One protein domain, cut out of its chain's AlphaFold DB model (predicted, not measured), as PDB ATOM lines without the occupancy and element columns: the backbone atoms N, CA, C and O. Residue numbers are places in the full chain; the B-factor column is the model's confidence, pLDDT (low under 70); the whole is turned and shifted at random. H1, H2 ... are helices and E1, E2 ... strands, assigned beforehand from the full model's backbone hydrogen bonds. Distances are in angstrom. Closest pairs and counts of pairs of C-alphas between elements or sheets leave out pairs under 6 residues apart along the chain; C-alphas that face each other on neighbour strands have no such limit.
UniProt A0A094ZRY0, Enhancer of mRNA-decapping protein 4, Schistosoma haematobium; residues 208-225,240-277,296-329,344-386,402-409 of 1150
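Overview. This is residues 208 to 225, 240 to 277, 296 to 329, 344 to 386 and 402 to 409 of the 1150 residues of the protein "Enhancer of mRNA-decapping protein 4" of Schistosoma haematobium (UniProt A0A094ZRY0). Two twisted antiparallel sheets make a crossed sandwich, only partly face to face: four strands in the order E2 E3 E4 E5, and three in the order E6 E7 E8. A small antiparallel pair, E1 and E9, has E1 beside the edge strand E5, and residues 380 to 383 of the short helix H1 graze the larger sheet. The printed part has 141 residues; nine named strands and one named helix follow in the order E1 to E8, H1, E9, and the class is mostly strand. It is compact, with a radius of gyration of the C-alphas of 16.6 A and spans of 56 by 41 by 29 A.

Arrangement. Begin with the larger sheet: E2, residues 243 to 247, E3, residues 253 to 258, E4, residues 263 to 273, and E5, residues 298 to 309. E2, E3 and E4 form a meander, each strand the antiparallel neighbour of the one before. Look for N 244 and O 257 at 2.9 A between E2 and E3, N 256 and O 265 at 3.0 A between E3 and E4, and N 266 and O 306 at 3.0 A between E4 and E5. The other sheet holds E6, residues 316 to 328, E7, residues 344 to 356, and E8, residues 361 to 371. There N 318 and O 354 are 2.9 A apart, and in the hairpin of E7 and E8 N 353 and O 364 are 2.8 A apart. In this sandwich, two sheets face to face, the facing parts are 10.3 A centre to centre and the strands stand at 53 degrees. The closest C-alphas of E2 and E6 are those of Ile 244 and Leu 316, 7.2 A; E4 and E6 are apart. E1, residues 215 to 221, pairs with E9, residues 404 to 407, with N 218 and O 407 at 3.1 A. The closest C-alphas of E1 and E5 are those of Gln 217 and Cys 301, 6.8 A. H1, residues 380 to 385, only grazes the larger sheet; its O i to N i+4 pairs within hydrogen-bond range are 0 of 2, its O i to N i+3 pairs 2 of 3.

Along the chain. Find C-alpha 215 at (-16.006, -8.348, -19.222), where E1 begins. E4 is 31.7 A long, E5 33.7 A, E7 35.8 A and E8 31.8 A. E6 bends by 56 degrees at residue 321. E9 ends at C-alpha 407, (-25.732, -4.808, -18.735).

Size, cuts and confidence. The farthest C-alphas, Val 277 and Arg 359, are 56.2 A apart. Four cuts leave C-alpha gaps of 15.1 A from 225 to 240, 10.2 A from 277 to 296, 6.6 A from 329 to 344 and 18.2 A from 386 to 402. Of the links printed whole, none is long. Mean pLDDT of the printed part is 71.8; residues 371 to 386 and 402 to 409 are among those under 70.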
ATOM      1  N   TRP A 208     -14.451  -7.107 -23.810       91.62
ATOM      2  CA  TRP A 208     -13.456  -7.531 -22.827       91.62
ATOM      3  C   TRP A 208     -12.239  -6.609 -22.840       91.62
ATOM      4  O   TRP A 208     -11.875  -6.092 -23.898       91.62
ATOM      5  N   SER A 209     -11.560  -6.460 -21.700       87.94
ATOM      6  CA  SER A 209     -10.155  -6.032 -21.694       87.94
ATOM      7  C   SER A 209      -9.247  -7.257 -21.715       87.94
ATOM      8  O   SER A 209      -9.452  -8.187 -20.946       87.94
ATOM      9  N   CYS A 210      -8.212  -7.252 -22.552       87.44
ATOM     10  CA  CYS A 210      -7.237  -8.346 -22.619       87.44
ATOM     11  C   CYS A 210      -6.139  -8.247 -21.546       87.44
ATOM     12  O   CYS A 210      -5.290  -9.130 -21.458       87.44
ATOM     13  N   TYR A 211      -6.134  -7.174 -20.745       84.31
ATOM     14  CA  TYR A 211      -5.173  -6.978 -19.657       84.31
ATOM     15  C   TYR A 211      -5.506  -7.840 -18.433       84.31
ATOM     16  O   TYR A 211      -4.634  -8.497 -17.873       84.31
ATOM     17  N   ASP A 212      -6.778  -7.838 -18.033       84.00
ATOM     18  CA  ASP A 212      -7.307  -8.545 -16.859       84.00
ATOM     19  C   ASP A 212      -8.372  -9.605 -17.227       84.00
ATOM     20  O   ASP A 212      -8.925 -10.255 -16.345       84.00
ATOM     21  N   TRP A 213      -8.655  -9.788 -18.525       89.56
ATOM     22  CA  TRP A 213      -9.725 -10.642 -19.072       89.56
ATOM     23  C   TRP A 213     -11.112 -10.368 -18.463       89.56
ATOM     24  O   TRP A 213     -11.993 -11.231 -18.479       89.56
ATOM     25  N   SER A 214     -11.339  -9.147 -17.964       86.69
ATOM     26  CA  SER A 214     -12.634  -8.714 -17.439       86.69
ATOM     27  C   SER A 214     -13.629  -8.387 -18.558       86.69
ATOM     28  O   SER A 214     -13.275  -7.825 -19.598       86.69
ATOM     29  N   CYS A 215     -14.904  -8.726 -18.338       89.06
ATOM     30  CA  CYS A 215     -16.006  -8.348 -19.222       89.06
ATOM     31  C   CYS A 215     -16.492  -6.936 -18.861       89.06
ATOM     32  O   CYS A 215     -17.119  -6.739 -17.823       89.06
ATOM     33  N   LEU A 216     -16.237  -5.963 -19.734       86.62
ATOM     34  CA  LEU A 216     -16.541  -4.543 -19.527       86.62
ATOM     35  C   LEU A 216     -18.020  -4.212 -19.777       86.62
ATOM     36  O   LEU A 216     -18.595  -3.345 -19.115       86.62
ATOM     37  N   GLN A 217     -18.640  -4.872 -20.760       87.50
ATOM     38  CA  GLN A 217     -20.015  -4.591 -21.176       87.50
ATOM     39  C   GLN A 217     -20.634  -5.789 -21.901       87.50
ATOM     40  O   GLN A 217     -19.981  -6.413 -22.741       87.50
ATOM     41  N   VAL A 218     -21.909  -6.071 -21.615       89.12
ATOM     42  CA  VAL A 218     -22.715  -7.065 -22.340       89.12
ATOM     43  C   VAL A 218     -23.829  -6.352 -23.103       89.12
ATOM     44  O   VAL A 218     -24.558  -5.539 -22.527       89.12
ATOM     45  N   ILE A 219     -23.973  -6.674 -24.389       89.69
ATOM     46  CA  ILE A 219     -25.081  -6.243 -25.246       89.69
ATOM     47  C   ILE A 219     -25.865  -7.485 -25.660       89.69
ATOM     48  O   ILE A 219     -25.317  -8.382 -26.301       89.69
ATOM     49  N   GLN A 220     -27.151  -7.525 -25.310       87.00
ATOM     50  CA  GLN A 220     -28.045  -8.627 -25.659       87.00
ATOM     51  C   GLN A 220     -29.185  -8.126 -26.553       87.00
ATOM     52  O   GLN A 220     -29.959  -7.245 -26.174       87.00
ATOM     53  N   PHE A 221     -29.293  -8.696 -27.755       83.25
ATOM     54  CA  PHE A 221     -30.375  -8.409 -28.698       83.25
ATOM     55  C   PHE A 221     -31.570  -9.304 -28.372       83.25
ATOM     56  O   PHE A 221     -31.500 -10.513 -28.599       83.25
ATOM     57  N   CYS A 222     -32.671  -8.728 -27.870       66.81
ATOM     58  CA  CYS A 222     -33.798  -9.490 -27.326       66.81
ATOM     59  C   CYS A 222     -34.255 -10.629 -28.254       66.81
ATOM     60  O   CYS A 222     -34.684 -10.402 -29.394       66.81
ATOM     61  N   SER A 223     -34.183 -11.861 -27.751       51.34
ATOM     62  CA  SER A 223     -34.606 -13.050 -28.484       51.34
ATOM     63  C   SER A 223     -36.130 -13.159 -28.505       51.34
ATOM     64  O   SER A 223     -36.784 -13.144 -27.465       51.34
ATOM     65  N   VAL A 224     -36.691 -13.310 -29.705       43.81
ATOM     66  CA  VAL A 224     -38.019 -13.917 -29.917       43.81
ATOM     67  C   VAL A 224     -37.830 -15.091 -30.882       43.81
ATOM     68  O   VAL A 224     -38.479 -15.202 -31.920       43.81
ATOM     69  N   ILE A 225     -36.835 -15.924 -30.573       47.66
ATOM     70  CA  ILE A 225     -36.545 -17.166 -31.284       47.66
ATOM     71  C   ILE A 225     -37.354 -18.271 -30.580       47.66
ATOM     72  O   ILE A 225     -37.230 -18.410 -29.362       47.66
ATOM     73  N   LYS A 240     -23.878 -20.744 -39.015       67.31
ATOM     74  CA  LYS A 240     -23.991 -19.340 -39.459       67.31
ATOM     75  C   LYS A 240     -24.642 -18.438 -38.420       67.31
ATOM     76  O   LYS A 240     -25.646 -18.779 -37.803       67.31
ATOM     77  N   SER A 241     -24.059 -17.252 -38.262       78.44
ATOM     78  CA  SER A 241     -24.561 -16.232 -37.345       78.44
ATOM     79  C   SER A 241     -25.854 -15.580 -37.847       78.44
ATOM     80  O   SER A 241     -26.075 -15.452 -39.052       78.44
ATOM     81  N   SER A 242     -26.695 -15.131 -36.914       80.81
ATOM     82  CA  SER A 242     -27.948 -14.416 -37.192       80.81
ATOM     83  C   SER A 242     -27.765 -12.897 -37.180       80.81
ATOM     84  O   SER A 242     -28.588 -12.176 -37.748       80.81
ATOM     85  N   ILE A 243     -26.677 -12.428 -36.552       89.19
ATOM     86  CA  ILE A 243     -26.224 -11.040 -36.571       89.19
ATOM     87  C   ILE A 243     -24.795 -11.005 -37.129       89.19
ATOM     88  O   ILE A 243     -23.855 -11.523 -36.523       89.19
ATOM     89  N   ILE A 244     -24.622 -10.417 -38.311       89.94
ATOM     90  CA  ILE A 244     -23.311 -10.279 -38.962       89.94
ATOM     91  C   ILE A 244     -22.658  -9.000 -38.435       89.94
ATOM     92  O   ILE A 244     -23.322  -7.967 -38.362       89.94
ATOM     93  N   LEU A 245     -21.378  -9.075 -38.068       92.00
ATOM     94  CA  LEU A 245     -20.622  -7.991 -37.440       92.00
ATOM     95  C   LEU A 245     -19.446  -7.564 -38.322       92.00
ATOM     96  O   LEU A 245     -18.753  -8.418 -38.869       92.00
ATOM     97  N   ALA A 246     -19.187  -6.261 -38.390       89.25
ATOM     98  CA  ALA A 246     -17.921  -5.708 -38.861       89.25
ATOM     99  C   ALA A 246     -17.603  -4.422 -38.091       89.25
ATOM    100  O   ALA A 246     -18.501  -3.645 -37.768       89.25
ATOM    101  N   VAL A 247     -16.327  -4.200 -37.803       87.75
ATOM    102  CA  VAL A 247     -15.826  -2.973 -37.173       87.75
ATOM    103  C   VAL A 247     -15.257  -2.073 -38.273       87.75
ATOM    104  O   VAL A 247     -14.658  -2.574 -39.225       87.75
ATOM    105  N   ASP A 248     -15.498  -0.766 -38.190       84.88
ATOM    106  CA  ASP A 248     -14.991   0.197 -39.171       84.88
ATOM    107  C   ASP A 248     -13.462   0.366 -39.081       84.88
ATOM    108  O   ASP A 248     -12.833  -0.040 -38.104       84.88
ATOM    109  N   GLN A 249     -12.843   1.007 -40.079       75.69
ATOM    110  CA  GLN A 249     -11.385   1.169 -40.093       75.69
ATOM    111  C   GLN A 249     -10.858   1.937 -38.868       75.69
ATOM    112  O   GLN A 249      -9.771   1.617 -38.395       75.69
ATOM    113  N   SER A 250     -11.599   2.910 -38.327       72.00
ATOM    114  CA  SER A 250     -11.216   3.652 -37.114       72.00
ATOM    115  C   SER A 250     -11.546   2.926 -35.804       72.00
ATOM    116  O   SER A 250     -11.249   3.445 -34.735       72.00
ATOM    117  N   ALA A 251     -12.202   1.763 -35.870       76.44
ATOM    118  CA  ALA A 251     -12.804   1.039 -34.750       76.44
ATOM    119  C   ALA A 251     -13.647   1.889 -33.771       76.44
ATOM    120  O   ALA A 251     -13.954   1.447 -32.664       76.44
ATOM    121  N   SER A 252     -14.076   3.082 -34.189       79.12
ATOM    122  CA  SER A 252     -15.037   3.915 -33.462       79.12
ATOM    123  C   SER A 252     -16.471   3.411 -33.646       79.12
ATOM    124  O   SER A 252     -17.364   3.841 -32.922       79.12
ATOM    125  N   PHE A 253     -16.717   2.511 -34.605       86.19
ATOM    126  CA  PHE A 253     -18.036   1.984 -34.930       86.19
ATOM    127  C   PHE A 253     -18.023   0.470 -35.150       86.19
ATOM    128  O   PHE A 253     -17.401  -0.048 -36.079       86.19
ATOM    129  N   LEU A 254     -18.807  -0.242 -34.340       90.69
ATOM    130  CA  LEU A 254     -19.248  -1.597 -34.645       90.69
ATOM    131  C   LEU A 254     -20.553  -1.504 -35.434       90.69
ATOM    132  O   LEU A 254     -21.549  -0.948 -34.966       90.69
ATOM    133  N   ILE A 255     -20.555  -2.094 -36.619       91.81
ATOM    134  CA  ILE A 255     -21.731  -2.239 -37.463       91.81
ATOM    135  C   ILE A 255     -22.231  -3.674 -37.320       91.81
ATOM    136  O   ILE A 255     -21.468  -4.629 -37.469       91.81
ATOM    137  N   ALA A 256     -23.517  -3.830 -37.017       92.06
ATOM    138  CA  ALA A 256     -24.134  -5.129 -36.775       92.06
ATOM    139  C   ALA A 256     -25.450  -5.236 -37.547       92.06
ATOM    140  O   ALA A 256     -26.316  -4.385 -37.382       92.06
ATOM    141  N   THR A 257     -25.650  -6.264 -38.374       89.81
ATOM    142  CA  THR A 257     -26.922  -6.454 -39.096       89.81
ATOM    143  C   THR A 257     -27.618  -7.747 -38.711       89.81
ATOM    144  O   THR A 257     -27.045  -8.829 -38.814       89.81
ATOM    145  N   ASP A 258     -28.871  -7.628 -38.275       87.94
ATOM    146  CA  ASP A 258     -29.738  -8.756 -37.958       87.94
ATOM    147  C   ASP A 258     -30.476  -9.213 -39.221       87.94
ATOM    148  O   ASP A 258     -31.407  -8.555 -39.704       87.94
ATOM    149  N   VAL A 259     -30.071 -10.378 -39.729       84.12
ATOM    150  CA  VAL A 259     -30.626 -11.007 -40.935       84.12
ATOM    151  C   VAL A 259     -32.115 -11.347 -40.758       84.12
ATOM    152  O   VAL A 259     -32.888 -11.299 -41.715       84.12
ATOM    153  N   THR A 260     -32.537 -11.665 -39.531       79.44
ATOM    154  CA  THR A 260     -33.909 -12.092 -39.207       79.44
ATOM    155  C   THR A 260     -34.854 -10.901 -39.052       79.44
ATOM    156  O   THR A 260     -35.949 -10.899 -39.617       79.44
ATOM    157  N   ARG A 261     -34.417  -9.845 -38.349       78.50
ATOM    158  CA  ARG A 261     -35.198  -8.613 -38.160       78.50
ATOM    159  C   ARG A 261     -35.173  -7.710 -39.394       78.50
ATOM    160  O   ARG A 261     -36.122  -6.953 -39.584       78.50
ATOM    161  N   ARG A 262     -34.159  -7.844 -40.264       84.81
ATOM    162  CA  ARG A 262     -33.825  -6.914 -41.365       84.81
ATOM    163  C   ARG A 262     -33.452  -5.540 -40.808       84.81
ATOM    164  O   ARG A 262     -34.047  -4.526 -41.158       84.81
ATOM    165  N   VAL A 263     -32.485  -5.528 -39.900       85.62
ATOM    166  CA  VAL A 263     -32.030  -4.320 -39.201       85.62
ATOM    167  C   VAL A 263     -30.529  -4.152 -39.393       85.62
ATOM    168  O   VAL A 263     -29.801  -5.141 -39.460       85.62
ATOM    169  N   LEU A 264     -30.071  -2.908 -39.471       89.38
ATOM    170  CA  LEU A 264     -28.673  -2.516 -39.368       89.38
ATOM    171  C   LEU A 264     -28.507  -1.605 -38.146       89.38
ATOM    172  O   LEU A 264     -29.166  -0.574 -38.042       89.38
ATOM    173  N   TYR A 265     -27.629  -1.989 -37.232       90.75
ATOM    174  CA  TYR A 265     -27.260  -1.241 -36.040       90.75
ATOM    175  C   TYR A 265     -25.899  -0.574 -36.235       90.75
ATOM    176  O   TYR A 265     -24.985  -1.171 -36.811       90.75
ATOM    177  N   THR A 266     -25.755   0.640 -35.709       90.19
ATOM    178  CA  THR A 266     -24.497   1.399 -35.700       90.19
ATOM    179  C   THR A 266     -24.135   1.735 -34.255       90.19
ATOM    180  O   THR A 266     -24.762   2.607 -33.652       90.19
ATOM    181  N   LEU A 267     -23.166   1.027 -33.677       89.31
ATOM    182  CA  LEU A 267     -22.776   1.177 -32.277       89.31
ATOM    183  C   LEU A 267     -21.475   1.986 -32.192       89.31
ATOM    184  O   LEU A 267     -20.453   1.534 -32.698       89.31
ATOM    185  N   GLU A 268     -21.505   3.163 -31.563       86.62
ATOM    186  CA  GLU A 268     -20.309   3.993 -31.335       86.62
ATOM    187  C   GLU A 268     -19.521   3.447 -30.136       86.62
ATOM    188  O   GLU A 268     -20.068   3.342 -29.033       86.62
ATOM    189  N   LEU A 269     -18.244   3.130 -30.346       85.06
ATOM    190  CA  LEU A 269     -17.271   2.837 -29.298       85.06
ATOM    191  C   LEU A 269     -16.506   4.111 -28.940       85.06
ATOM    192  O   LEU A 269     -16.142   4.898 -29.811       85.06
ATOM    193  N   ALA A 270     -16.197   4.272 -27.659       80.31
ATOM    194  CA  ALA A 270     -15.181   5.209 -27.205       80.31
ATOM    195  C   ALA A 270     -14.491   4.678 -25.950       80.31
ATOM    196  O   ALA A 270     -15.023   3.828 -25.233       80.31
ATOM    197  N   VAL A 271     -13.314   5.224 -25.652       76.25
ATOM    198  CA  VAL A 271     -12.627   4.967 -24.386       76.25
ATOM    199  C   VAL A 271     -12.805   6.168 -23.471       76.25
ATOM    200  O   VAL A 271     -12.366   7.280 -23.759       76.25
ATOM    201  N   VAL A 272     -13.457   5.914 -22.349       72.38
ATOM    202  CA  VAL A 272     -13.747   6.877 -21.293       72.38
ATOM    203  C   VAL A 272     -12.582   6.876 -20.300       72.38
ATOM    204  O   VAL A 272     -11.946   5.840 -20.081       72.38
ATOM    205  N   LYS A 273     -12.278   8.029 -19.694       65.62
ATOM    206  CA  LYS A 273     -11.355   8.084 -18.554       65.62
ATOM    207  C   LYS A 273     -12.152   7.880 -17.277       65.62
ATOM    208  O   LYS A 273     -13.061   8.659 -16.979       65.62
ATOM    209  N   ASP A 274     -11.798   6.849 -16.525       54.03
ATOM    210  CA  ASP A 274     -12.260   6.727 -15.156       54.03
ATOM    211  C   ASP A 274     -11.436   7.648 -14.246       54.03
ATOM    212  O   ASP A 274     -10.207   7.730 -14.355       54.03
ATOM    213  N   VAL A 275     -12.130   8.375 -13.377       46.53
ATOM    214  CA  VAL A 275     -11.550   9.325 -12.427       46.53
ATOM    215  C   VAL A 275     -11.970   8.855 -11.047       46.53
ATOM    216  O   VAL A 275     -13.010   9.262 -10.529       46.53
ATOM    217  N   LEU A 276     -11.151   7.974 -10.474       41.88
ATOM    218  CA  LEU A 276     -11.324   7.490  -9.111       41.88
ATOM    219  C   LEU A 276     -11.302   8.687  -8.153       41.88
ATOM    220  O   LEU A 276     -10.276   9.346  -7.983       41.88
ATOM    221  N   VAL A 277     -12.454   8.975  -7.551       37.25
ATOM    222  CA  VAL A 277     -12.591  10.001  -6.516       37.25
ATOM    223  C   VAL A 277     -11.943   9.461  -5.246       37.25
ATOM    224  O   VAL A 277     -12.456   8.508  -4.659       37.25
ATOM    225  N   SER A 296      -5.635   7.283 -13.877       47.31
ATOM    226  CA  SER A 296      -6.943   7.210 -14.537       47.31
ATOM    227  C   SER A 296      -7.017   5.976 -15.448       47.31
ATOM    228  O   SER A 296      -6.362   5.960 -16.499       47.31
ATOM    229  N   LYS A 297      -7.807   4.951 -15.090       57.81
ATOM    230  CA  LYS A 297      -8.003   3.771 -15.955       57.81
ATOM    231  C   LYS A 297      -8.755   4.219 -17.220       57.81
ATOM    232  O   LYS A 297      -9.853   4.765 -17.147       57.81
ATOM    233  N   LYS A 298      -8.143   4.023 -18.392       66.19
ATOM    234  CA  LYS A 298      -8.819   4.109 -19.699       66.19
ATOM    235  C   LYS A 298      -9.745   2.884 -19.815       66.19
ATOM    236  O   LYS A 298      -9.259   1.773 -19.628       66.19
ATOM    237  N   ILE A 299     -11.036   3.062 -20.115       75.12
ATOM    238  CA  ILE A 299     -12.014   1.961 -20.251       75.12
ATOM    239  C   ILE A 299     -12.804   2.109 -21.559       75.12
ATOM    240  O   ILE A 299     -13.473   3.121 -21.761       75.12
ATOM    241  N   CYS A 300     -12.745   1.106 -22.440       81.94
ATOM    242  CA  CYS A 300     -13.568   1.044 -23.654       81.94
ATOM    243  C   CYS A 300     -15.027   0.692 -23.329       81.94
ATOM    244  O   CYS A 300     -15.284  -0.239 -22.565       81.94
ATOM    245  N   CYS A 301     -15.983   1.389 -23.946       82.56
ATOM    246  CA  CYS A 301     -17.408   1.075 -23.864       82.56
ATOM    247  C   CYS A 301     -18.180   1.544 -25.111       82.56
ATOM    248  O   CYS A 301     -17.722   2.393 -25.877       82.56
ATOM    249  N   PHE A 302     -19.380   0.996 -25.303       85.62
ATOM    250  CA  PHE A 302     -20.337   1.472 -26.301       85.62
ATOM    251  C   PHE A 302     -21.126   2.664 -25.746       85.62
ATOM    252  O   PHE A 302     -21.863   2.522 -24.764       85.62
ATOM    253  N   ILE A 303     -20.987   3.827 -26.387       80.44
ATOM    254  CA  ILE A 303     -21.531   5.121 -25.933       80.44
ATOM    255  C   ILE A 303     -22.760   5.604 -26.720       80.44
ATOM    256  O   ILE A 303     -23.442   6.531 -26.279       80.44
ATOM    257  N   SER A 304     -23.061   4.989 -27.868       81.00
ATOM    258  CA  SER A 304     -24.254   5.268 -28.677       81.00
ATOM    259  C   SER A 304     -24.670   4.034 -29.480       81.00
ATOM    260  O   SER A 304     -23.818   3.225 -29.842       81.00
ATOM    261  N   ILE A 305     -25.964   3.892 -29.781       85.81
ATOM    262  CA  ILE A 305     -26.505   2.872 -30.693       85.81
ATOM    263  C   ILE A 305     -27.572   3.531 -31.575       85.81
ATOM    264  O   ILE A 305     -28.544   4.081 -31.060       85.81
ATOM    265  N   GLY A 306     -27.396   3.455 -32.893       81.75
ATOM    266  CA  GLY A 306     -28.416   3.776 -33.896       81.75
ATOM    267  C   GLY A 306     -29.040   2.509 -34.491       81.75
ATOM    268  O   GLY A 306     -28.376   1.475 -34.564       81.75
ATOM    269  N   GLU A 307     -30.297   2.594 -34.933       85.94
ATOM    270  CA  GLU A 307     -31.029   1.509 -35.602       85.94
ATOM    271  C   GLU A 307     -31.583   1.977 -36.960       85.94
ATOM    272  O   GLU A 307     -32.259   3.002 -37.048       85.94
ATOM    273  N   PHE A 308     -31.330   1.199 -38.015       82.88
ATOM    274  CA  PHE A 308     -31.792   1.439 -39.380       82.88
ATOM    275  C   PHE A 308     -32.550   0.214 -39.908       82.88
ATOM    276  O   PHE A 308     -31.999  -0.882 -40.026       82.88
ATOM    277  N   LEU A 309     -33.824   0.398 -40.258       83.31
ATOM    278  CA  LEU A 309     -34.672  -0.662 -40.813       83.31
ATOM    279  C   LEU A 309     -34.350  -0.901 -42.294       83.31
ATOM    280  O   LEU A 309     -34.472   0.001 -43.124       83.31
ATOM    281  N   LEU A 310     -33.988  -2.136 -42.642       80.31
ATOM    282  CA  LEU A 310     -33.711  -2.560 -44.011       80.31
ATOM    283  C   LEU A 310     -34.975  -3.128 -44.672       80.31
ATOM    284  O   LEU A 310     -35.722  -3.922 -44.097       80.31
ATOM    285  N   THR A 311     -35.199  -2.788 -45.941       79.75
ATOM    286  CA  THR A 311     -36.318  -3.342 -46.727       79.75
ATOM    287  C   THR A 311     -36.145  -4.836 -47.022       79.75
ATOM    288  O   THR A 311     -37.134  -5.569 -47.133       79.75
ATOM    289  N   THR A 312     -34.892  -5.291 -47.120       77.31
ATOM    290  CA  THR A 312     -34.465  -6.668 -47.403       77.31
ATOM    291  C   THR A 312     -33.342  -7.087 -46.444       77.31
ATOM    292  O   THR A 312     -32.602  -6.230 -45.967       77.31
ATOM    293  N   PRO A 313     -33.212  -8.385 -46.107       81.19
ATOM    294  CA  PRO A 313     -32.173  -8.850 -45.189       81.19
ATOM    295  C   PRO A 313     -30.789  -8.701 -45.824       81.19
ATOM    296  O   PRO A 313     -30.570  -9.169 -46.945       81.19
ATOM    297  N   CYS A 314     -29.856  -8.062 -45.120       83.12
ATOM    298  CA  CYS A 314     -28.435  -8.143 -45.453       83.12
ATOM    299  C   CYS A 314     -27.958  -9.588 -45.237       83.12
ATOM    300  O   CYS A 314     -28.295 -10.194 -44.223       83.12
ATOM    301  N   LEU A 315     -27.224 -10.151 -46.198       82.50
ATOM    302  CA  LEU A 315     -26.669 -11.513 -46.130       82.50
ATOM    303  C   LEU A 315     -25.145 -11.522 -45.955       82.50
ATOM    304  O   LEU A 315     -24.591 -12.504 -45.472       82.50
ATOM    305  N   LEU A 316     -24.491 -10.437 -46.361       83.12
ATOM    306  CA  LEU A 316     -23.095 -10.103 -46.107       83.12
ATOM    307  C   LEU A 316     -22.941  -8.598 -46.339       83.12
ATOM    308  O   LEU A 316     -23.628  -8.039 -47.197       83.12
ATOM    309  N   PHE A 317     -22.030  -7.945 -45.624       87.81
ATOM    310  CA  PHE A 317     -21.612  -6.589 -45.958       87.81
ATOM    311  C   PHE A 317     -20.109  -6.404 -45.750       87.81
ATOM    312  O   PHE A 317     -19.491  -7.133 -44.979       87.81
ATOM    313  N   ALA A 318     -19.547  -5.414 -46.436       85.69
ATOM    314  CA  ALA A 318     -18.204  -4.901 -46.204       85.69
ATOM    315  C   ALA A 318     -18.275  -3.389 -45.960       85.69
ATOM    316  O   ALA A 318     -19.127  -2.704 -46.532       85.69
ATOM    317  N   LEU A 319     -17.386  -2.877 -45.110       87.69
ATOM    318  CA  LEU A 319     -17.276  -1.451 -44.811       87.69
ATOM    319  C   LEU A 319     -16.191  -0.816 -45.683       87.69
ATOM    320  O   LEU A 319     -15.119  -1.389 -45.872       87.69
ATOM    321  N   GLY A 320     -16.500   0.357 -46.225       81.19
ATOM    322  CA  GLY A 320     -15.543   1.253 -46.859       81.19
ATOM    323  C   GLY A 320     -14.970   2.259 -45.851       81.19
ATOM    324  O   GLY A 320     -15.080   2.060 -44.637       81.19
ATOM    325  N   PRO A 321     -14.355   3.356 -46.326       75.94
ATOM    326  CA  PRO A 321     -13.810   4.380 -45.447       75.94
ATOM    327  C   PRO A 321     -14.907   5.094 -44.639       75.94
ATOM    328  O   PRO A 321     -16.004   5.382 -45.120       75.94
ATOM    329  N   SER A 322     -14.565   5.432 -43.398       80.75
ATOM    330  CA  SER A 322     -15.341   6.301 -42.514       80.75
ATOM    331  C   SER A 322     -14.844   7.746 -42.602       80.75
ATOM    332  O   SER A 322     -13.635   7.982 -42.569       80.75
ATOM    333  N   SER A 323     -15.740   8.733 -42.597       77.75
ATOM    334  CA  SER A 323     -15.370  10.136 -42.353       77.75
ATOM    335  C   SER A 323     -16.298  10.795 -41.331       77.75
ATOM    336  O   SER A 323     -17.516  10.690 -41.432       77.75
ATOM    337  N   ARG A 324     -15.705  11.488 -40.351       79.38
ATOM    338  CA  ARG A 324     -16.379  12.307 -39.330       79.38
ATOM    339  C   ARG A 324     -16.150  13.782 -39.682       79.38
ATOM    340  O   ARG A 324     -15.017  14.171 -39.964       79.38
ATOM    341  N   LYS A 325     -17.207  14.597 -39.722       77.06
ATOM    342  CA  LYS A 325     -17.157  16.020 -40.098       77.06
ATOM    343  C   LYS A 325     -17.934  16.881 -39.106       77.06
ATOM    344  O   LYS A 325     -19.158  16.790 -39.035       77.06
ATOM    345  N   ALA A 326     -17.224  17.770 -38.421       73.38
ATOM    346  CA  ALA A 326     -17.804  18.785 -37.552       73.38
ATOM    347  C   ALA A 326     -18.807  19.671 -38.316       73.38
ATOM    348  O   ALA A 326     -18.461  20.323 -39.304       73.38
ATOM    349  N   LYS A 327     -20.055  19.711 -37.843       65.00
ATOM    350  CA  LYS A 327     -21.165  20.484 -38.406       65.00
ATOM    351  C   LYS A 327     -21.387  21.736 -37.552       65.00
ATOM    352  O   LYS A 327     -21.931  21.677 -36.445       65.00
ATOM    353  N   THR A 328     -20.938  22.880 -38.058       54.62
ATOM    354  CA  THR A 328     -21.217  24.192 -37.463       54.62
ATOM    355  C   THR A 328     -22.670  24.595 -37.713       54.62
ATOM    356  O   THR A 328     -23.200  24.406 -38.808       54.62
ATOM    357  N   GLY A 329     -23.330  25.148 -36.693       43.84
ATOM    358  CA  GLY A 329     -24.658  25.741 -36.853       43.84
ATOM    359  C   GLY A 329     -24.575  27.087 -37.576       43.84
ATOM    360  O   GLY A 329     -23.742  27.921 -37.218       43.84
ATOM    361  N   VAL A 344     -19.461  24.154 -32.627       55.00
ATOM    362  CA  VAL A 344     -19.836  22.899 -33.297       55.00
ATOM    363  C   VAL A 344     -20.845  22.180 -32.399       55.00
ATOM    364  O   VAL A 344     -20.624  22.062 -31.193       55.00
ATOM    365  N   LEU A 345     -21.972  21.753 -32.972       59.94
ATOM    366  CA  LEU A 345     -23.069  21.123 -32.224       59.94
ATOM    367  C   LEU A 345     -23.214  19.631 -32.539       59.94
ATOM    368  O   LEU A 345     -23.608  18.862 -31.664       59.94
ATOM    369  N   MET A 346     -22.881  19.219 -33.762       66.38
ATOM    370  CA  MET A 346     -22.990  17.837 -34.233       66.38
ATOM    371  C   MET A 346     -21.746  17.446 -35.038       66.38
ATOM    372  O   MET A 346     -21.171  18.286 -35.726       66.38
ATOM    373  N   ASP A 347     -21.371  16.172 -35.002       77.69
ATOM    374  CA  ASP A 347     -20.535  15.526 -36.013       77.69
ATOM    375  C   ASP A 347     -21.439  14.802 -37.009       77.69
ATOM    376  O   ASP A 347     -22.224  13.945 -36.613       77.69
ATOM    377  N   GLN A 348     -21.303  15.082 -38.304       82.12
ATOM    378  CA  GLN A 348     -21.847  14.208 -39.340       82.12
ATOM    379  C   GLN A 348     -20.845  13.091 -39.633       82.12
ATOM    380  O   GLN A 348     -19.703  13.362 -40.008       82.12
ATOM    381  N   ILE A 349     -21.280  11.841 -39.505       83.69
ATOM    382  CA  ILE A 349     -20.514  10.664 -39.909       83.69
ATOM    383  C   ILE A 349     -21.074  10.128 -41.222       83.69
ATOM    384  O   ILE A 349     -22.279   9.931 -41.371       83.69
ATOM    385  N   CYS A 350     -20.171   9.890 -42.168       84.12
ATOM    386  CA  CYS A 350     -20.419   9.200 -43.423       84.12
ATOM    387  C   CYS A 350     -19.592   7.912 -43.422       84.12
ATOM    388  O   CYS A 350     -18.363   7.983 -43.361       84.12
ATOM    389  N   LEU A 351     -20.254   6.758 -43.491       85.62
ATOM    390  CA  LEU A 351     -19.621   5.443 -43.567       85.62
ATOM    391  C   LEU A 351     -20.069   4.744 -44.849       85.62
ATOM    392  O   LEU A 351     -21.260   4.471 -45.023       85.62
ATOM    393  N   ASP A 352     -19.126   4.454 -45.739       85.44
ATOM    394  CA  ASP A 352     -19.416   3.689 -46.948       85.44
ATOM    395  C   ASP A 352     -19.663   2.212 -46.607       85.44
ATOM    396  O   ASP A 352     -18.981   1.619 -45.769       85.44
ATOM    397  N   ILE A 353     -20.663   1.608 -47.249       88.56
ATOM    398  CA  ILE A 353     -21.057   0.215 -47.046       88.56
ATOM    399  C   ILE A 353     -21.415  -0.461 -48.374       88.56
ATOM    400  O   ILE A 353     -22.113   0.087 -49.234       88.56
ATOM    401  N   HIS A 354     -20.956  -1.699 -48.511       86.69
ATOM    402  CA  HIS A 354     -21.259  -2.596 -49.618       86.69
ATOM    403  C   HIS A 354     -22.112  -3.741 -49.076       86.69
ATOM    404  O   HIS A 354     -21.612  -4.575 -48.328       86.69
ATOM    405  N   ILE A 355     -23.404  -3.766 -49.408       84.50
ATOM    406  CA  ILE A 355     -24.403  -4.698 -48.870       84.50
ATOM    407  C   ILE A 355     -24.790  -5.724 -49.935       84.50
ATOM    408  O   ILE A 355     -25.252  -5.364 -51.017       84.50
ATOM    409  N   ILE A 356     -24.686  -7.011 -49.609       81.88
ATOM    410  CA  ILE A 356     -25.224  -8.102 -50.424       81.88
ATOM    411  C   ILE A 356     -26.609  -8.484 -49.899       81.88
ATOM    412  O   ILE A 356     -26.770  -8.948 -48.767       81.88
ATOM    413  N   HIS A 357     -27.614  -8.340 -50.760       79.75
ATOM    414  CA  HIS A 357     -28.948  -8.906 -50.578       79.75
ATOM    415  C   HIS A 357     -29.140 -10.138 -51.472       79.75
ATOM    416  O   HIS A 357     -28.338 -10.434 -52.354       79.75
ATOM    417  N   ASN A 358     -30.260 -10.843 -51.309       67.50
ATOM    418  CA  ASN A 358     -30.585 -12.091 -52.015       67.50
ATOM    419  C   ASN A 358     -30.775 -11.987 -53.550       67.50
ATOM    420  O   ASN A 358     -31.253 -12.950 -54.151       67.50
ATOM    421  N   ARG A 359     -30.511 -10.821 -54.153       59.91
ATOM    422  CA  ARG A 359     -30.690 -10.512 -55.588       59.91
ATOM    423  C   ARG A 359     -29.745  -9.421 -56.101       59.91
ATOM    424  O   ARG A 359     -29.333  -9.488 -57.252       59.91
ATOM    425  N   ASN A 360     -29.414  -8.435 -55.263       69.94
ATOM    426  CA  ASN A 360     -28.642  -7.252 -55.644       69.94
ATOM    427  C   ASN A 360     -27.442  -7.067 -54.704       69.94
ATOM    428  O   ASN A 360     -27.580  -7.232 -53.490       69.94
ATOM    429  N   LEU A 361     -26.317  -6.617 -55.261       78.44
ATOM    430  CA  LEU A 361     -25.310  -5.849 -54.528       78.44
ATOM    431  C   LEU A 361     -25.781  -4.386 -54.469       78.44
ATOM    432  O   LEU A 361     -26.196  -3.836 -55.490       78.44
ATOM    433  N   LEU A 362     -25.719  -3.760 -53.295       78.50
ATOM    434  CA  LEU A 362     -25.954  -2.330 -53.101       78.50
ATOM    435  C   LEU A 362     -24.690  -1.677 -52.543       78.50
ATOM    436  O   LEU A 362     -24.198  -2.077 -51.492       78.50
ATOM    437  N   ASN A 363     -24.212  -0.636 -53.216       83.69
ATOM    438  CA  ASN A 363     -23.177   0.255 -52.698       83.69
ATOM    439  C   ASN A 363     -23.861   1.540 -52.221       83.69
ATOM    440  O   ASN A 363     -24.702   2.082 -52.943       83.69
ATOM    441  N   GLY A 364     -23.507   2.049 -51.044       80.75
ATOM    442  CA  GLY A 364     -24.046   3.313 -50.547       80.75
ATOM    443  C   GLY A 364     -23.306   3.836 -49.323       80.75
ATOM    444  O   GLY A 364     -22.458   3.152 -48.764       80.75
ATOM    445  N   THR A 365     -23.658   5.044 -48.893       83.75
ATOM    446  CA  THR A 365     -23.063   5.697 -47.719       83.75
ATOM    447  C   THR A 365     -24.129   5.862 -46.643       83.75
ATOM    448  O   THR A 365     -25.108   6.588 -46.839       83.75
ATOM    449  N   ILE A 366     -23.941   5.219 -45.492       83.56
ATOM    450  CA  ILE A 366     -24.750   5.469 -44.296       83.56
ATOM    451  C   ILE A 366     -24.330   6.836 -43.762       83.56
ATOM    452  O   ILE A 366     -23.139   7.096 -43.589       83.56
ATOM    453  N   ARG A 367     -25.298   7.719 -43.506       82.56
ATOM    454  CA  ARG A 367     -25.037   9.047 -42.945       82.56
ATOM    455  C   ARG A 367     -25.882   9.278 -41.707       82.56
ATOM    456  O   ARG A 367     -27.100   9.126 -41.765       82.56
ATOM    457  N   PHE A 368     -25.228   9.644 -40.611       80.25
ATOM    458  CA  PHE A 368     -25.867   9.930 -39.333       80.25
ATOM    459  C   PHE A 368     -25.141  11.067 -38.615       80.25
ATOM    460  O   PHE A 368     -23.920  11.181 -38.693       80.25
ATOM    461  N   ASP A 369     -25.907  11.911 -37.929       79.88
ATOM    462  CA  ASP A 369     -25.377  13.018 -37.137       79.88
ATOM    463  C   ASP A 369     -25.352  12.595 -35.656       79.88
ATOM    464  O   ASP A 369     -26.365  12.136 -35.123       79.88
ATOM    465  N   LEU A 370     -24.204  12.743 -34.992       74.94
ATOM    466  CA  LEU A 370     -24.028  12.539 -33.550       74.94
ATOM    467  C   LEU A 370     -23.781  13.876 -32.836       74.94
ATOM    468  O   LEU A 370     -23.209  14.779 -33.444       74.94
ATOM    469  N   PRO A 371     -24.120  14.019 -31.540       68.75
ATOM    470  CA  PRO A 371     -23.738  15.192 -30.754       68.75
ATOM    471  C   PRO A 371     -22.218  15.384 -30.739       68.75
ATOM    472  O   PRO A 371     -21.482  14.452 -30.415       68.75
ATOM    473  N   TYR A 372     -21.749  16.595 -31.050       65.75
ATOM    474  CA  TYR A 372     -20.320  16.904 -31.019       65.75
ATOM    475  C   TYR A 372     -19.783  16.809 -29.584       65.75
ATOM    476  O   TYR A 372     -20.320  17.431 -28.662       65.75
ATOM    477  N   ARG A 373     -18.712  16.035 -29.396       59.09
ATOM    478  CA  ARG A 373     -18.061  15.800 -28.102       59.09
ATOM    479  C   ARG A 373     -16.573  16.112 -28.223       59.09
ATOM    480  O   ARG A 373     -15.859  15.452 -28.967       59.09
ATOM    481  N   SER A 374     -16.097  17.098 -27.467       51.69
ATOM    482  CA  SER A 374     -14.662  17.359 -27.324       51.69
ATOM    483  C   SER A 374     -13.995  16.243 -26.513       51.69
ATOM    484  O   SER A 374     -14.426  15.966 -25.392       51.69
ATOM    485  N   GLU A 375     -12.912  15.665 -27.039       44.81
ATOM    486  CA  GLU A 375     -12.169  14.521 -26.468       44.81
ATOM    487  C   GLU A 375     -11.722  14.704 -25.003       44.81
ATOM    488  O   GLU A 375     -11.451  13.739 -24.289       44.81
ATOM    489  N   SER A 376     -11.651  15.948 -24.531       38.47
ATOM    490  CA  SER A 376     -11.246  16.314 -23.176       38.47
ATOM    491  C   SER A 376     -12.264  15.985 -22.075       38.47
ATOM    492  O   SER A 376     -11.883  16.033 -20.907       38.47
ATOM    493  N   VAL A 377     -13.530  15.668 -22.396       38.44
ATOM    494  CA  VAL A 377     -14.612  15.529 -21.391       38.44
ATOM    495  C   VAL A 377     -15.451  14.253 -21.579       38.44
ATOM    496  O   VAL A 377     -16.665  14.297 -21.773       38.44
ATOM    497  N   LEU A 378     -14.803  13.093 -21.454       47.75
ATOM    498  CA  LEU A 378     -15.467  11.810 -21.190       47.75
ATOM    499  C   LEU A 378     -15.055  11.285 -19.806       47.75
ATOM    500  O   LEU A 378     -14.149  10.461 -19.686       47.75
ATOM    501  N   ASN A 379     -15.754  11.773 -18.775       43.81
ATOM    502  CA  ASN A 379     -15.726  11.221 -17.419       43.81
ATOM    503  C   ASN A 379     -16.878  10.220 -17.269       43.81
ATOM    504  O   ASN A 379     -18.026  10.562 -17.551       43.81
ATOM    505  N   PHE A 380     -16.604   9.019 -16.760       40.44
ATOM    506  CA  PHE A 380     -17.596   7.936 -16.670       40.44
ATOM    507  C   PHE A 380     -18.892   8.334 -15.932       40.44
ATOM    508  O   PHE A 380     -19.999   7.990 -16.346       40.44
ATOM    509  N   HIS A 381     -18.771   9.155 -14.886       32.19
ATOM    510  CA  HIS A 381     -19.892   9.577 -14.044       32.19
ATOM    511  C   HIS A 381     -20.923  10.496 -14.743       32.19
ATOM    512  O   HIS A 381     -22.076  10.548 -14.312       32.19
ATOM    513  N   SER A 382     -20.567  11.214 -15.821       35.94
ATOM    514  CA  SER A 382     -21.525  12.100 -16.515       35.94
ATOM    515  C   SER A 382     -22.483  11.338 -17.438       35.94
ATOM    516  O   SER A 382     -23.642  11.730 -17.576       35.94
ATOM    517  N   LEU A 383     -22.035  10.209 -18.000       40.00
ATOM    518  CA  LEU A 383     -22.842   9.311 -18.839       40.00
ATOM    519  C   LEU A 383     -23.964   8.621 -18.043       40.00
ATOM    520  O   LEU A 383     -25.045   8.383 -18.581       40.00
ATOM    521  N   LEU A 384     -23.736   8.350 -16.753       34.72
ATOM    522  CA  LEU A 384     -24.763   7.845 -15.835       34.72
ATOM    523  C   LEU A 384     -25.861   8.891 -15.586       34.72
ATOM    524  O   LEU A 384     -27.046   8.594 -15.740       34.72
ATOM    525  N   PHE A 385     -25.488  10.132 -15.263       26.27
ATOM    526  CA  PHE A 385     -26.463  11.186 -14.957       26.27
ATOM    527  C   PHE A 385     -27.244  11.681 -16.185       26.27
ATOM    528  O   PHE A 385     -28.431  11.989 -16.055       26.27
ATOM    529  N   SER A 386     -26.663  11.673 -17.393       27.56
ATOM    530  CA  SER A 386     -27.390  12.090 -18.607       27.56
ATOM    531  C   SER A 386     -28.507  11.123 -19.042       27.56
ATOM    532  O   SER A 386     -29.245  11.435 -19.975       27.56
ATOM    533  N   ASN A 402     -36.759  -0.287 -26.739       26.83
ATOM    534  CA  ASN A 402     -37.175  -1.411 -25.870       26.83
ATOM    535  C   ASN A 402     -36.698  -2.806 -26.361       26.83
ATOM    536  O   ASN A 402     -37.386  -3.802 -26.145       26.83
ATOM    537  N   ILE A 403     -35.588  -2.890 -27.108       36.03
ATOM    538  CA  ILE A 403     -35.185  -4.108 -27.862       36.03
ATOM    539  C   ILE A 403     -33.746  -4.583 -27.568       36.03
ATOM    540  O   ILE A 403     -33.405  -5.723 -27.891       36.03
ATOM    541  N   ILE A 404     -32.913  -3.750 -26.940       34.31
ATOM    542  CA  ILE A 404     -31.524  -4.078 -26.596       34.31
ATOM    543  C   ILE A 404     -31.330  -3.840 -25.103       34.31
ATOM    544  O   ILE A 404     -31.525  -2.722 -24.625       34.31
ATOM    545  N   GLU A 405     -30.919  -4.874 -24.375       35.25
ATOM    546  CA  GLU A 405     -30.522  -4.735 -22.977       35.25
ATOM    547  C   GLU A 405     -29.000  -4.562 -22.895       35.25
ATOM    548  O   GLU A 405     -28.237  -5.352 -23.457       35.25
ATOM    549  N   ILE A 406     -28.559  -3.511 -22.198       33.38
ATOM    550  CA  ILE A 406     -27.145  -3.235 -21.929       33.38
ATOM    551  C   ILE A 406     -26.906  -3.471 -20.443       33.38
ATOM    552  O   ILE A 406     -27.400  -2.705 -19.613       33.38
ATOM    553  N   LYS A 407     -26.130  -4.505 -20.114       32.97
ATOM    554  CA  LYS A 407     -25.732  -4.808 -18.735       32.97
ATOM    555  C   LYS A 407     -24.290  -4.353 -18.497       32.97
ATOM    556  O   LYS A 407     -23.388  -4.685 -19.269       32.97
ATOM    557  N   HIS A 408     -24.091  -3.603 -17.416       30.38
ATOM    558  CA  HIS A 408     -22.777  -3.309 -16.845       30.38
ATOM    559  C   HIS A 408     -22.592  -4.198 -15.616       30.38
ATOM    560  O   HIS A 408     -23.419  -4.158 -14.704       30.38
ATOM    561  N   THR A 409     -21.528  -4.996 -15.602       27.27
ATOM    562  CA  THR A 409     -21.250  -5.953 -14.529       27.27
ATOM    563  C   THR A 409     -20.067  -5.449 -13.717       27.27
ATOM    564  O   THR A 409     -18.944  -5.436 -14.212       27.27
TER     565      THR A 409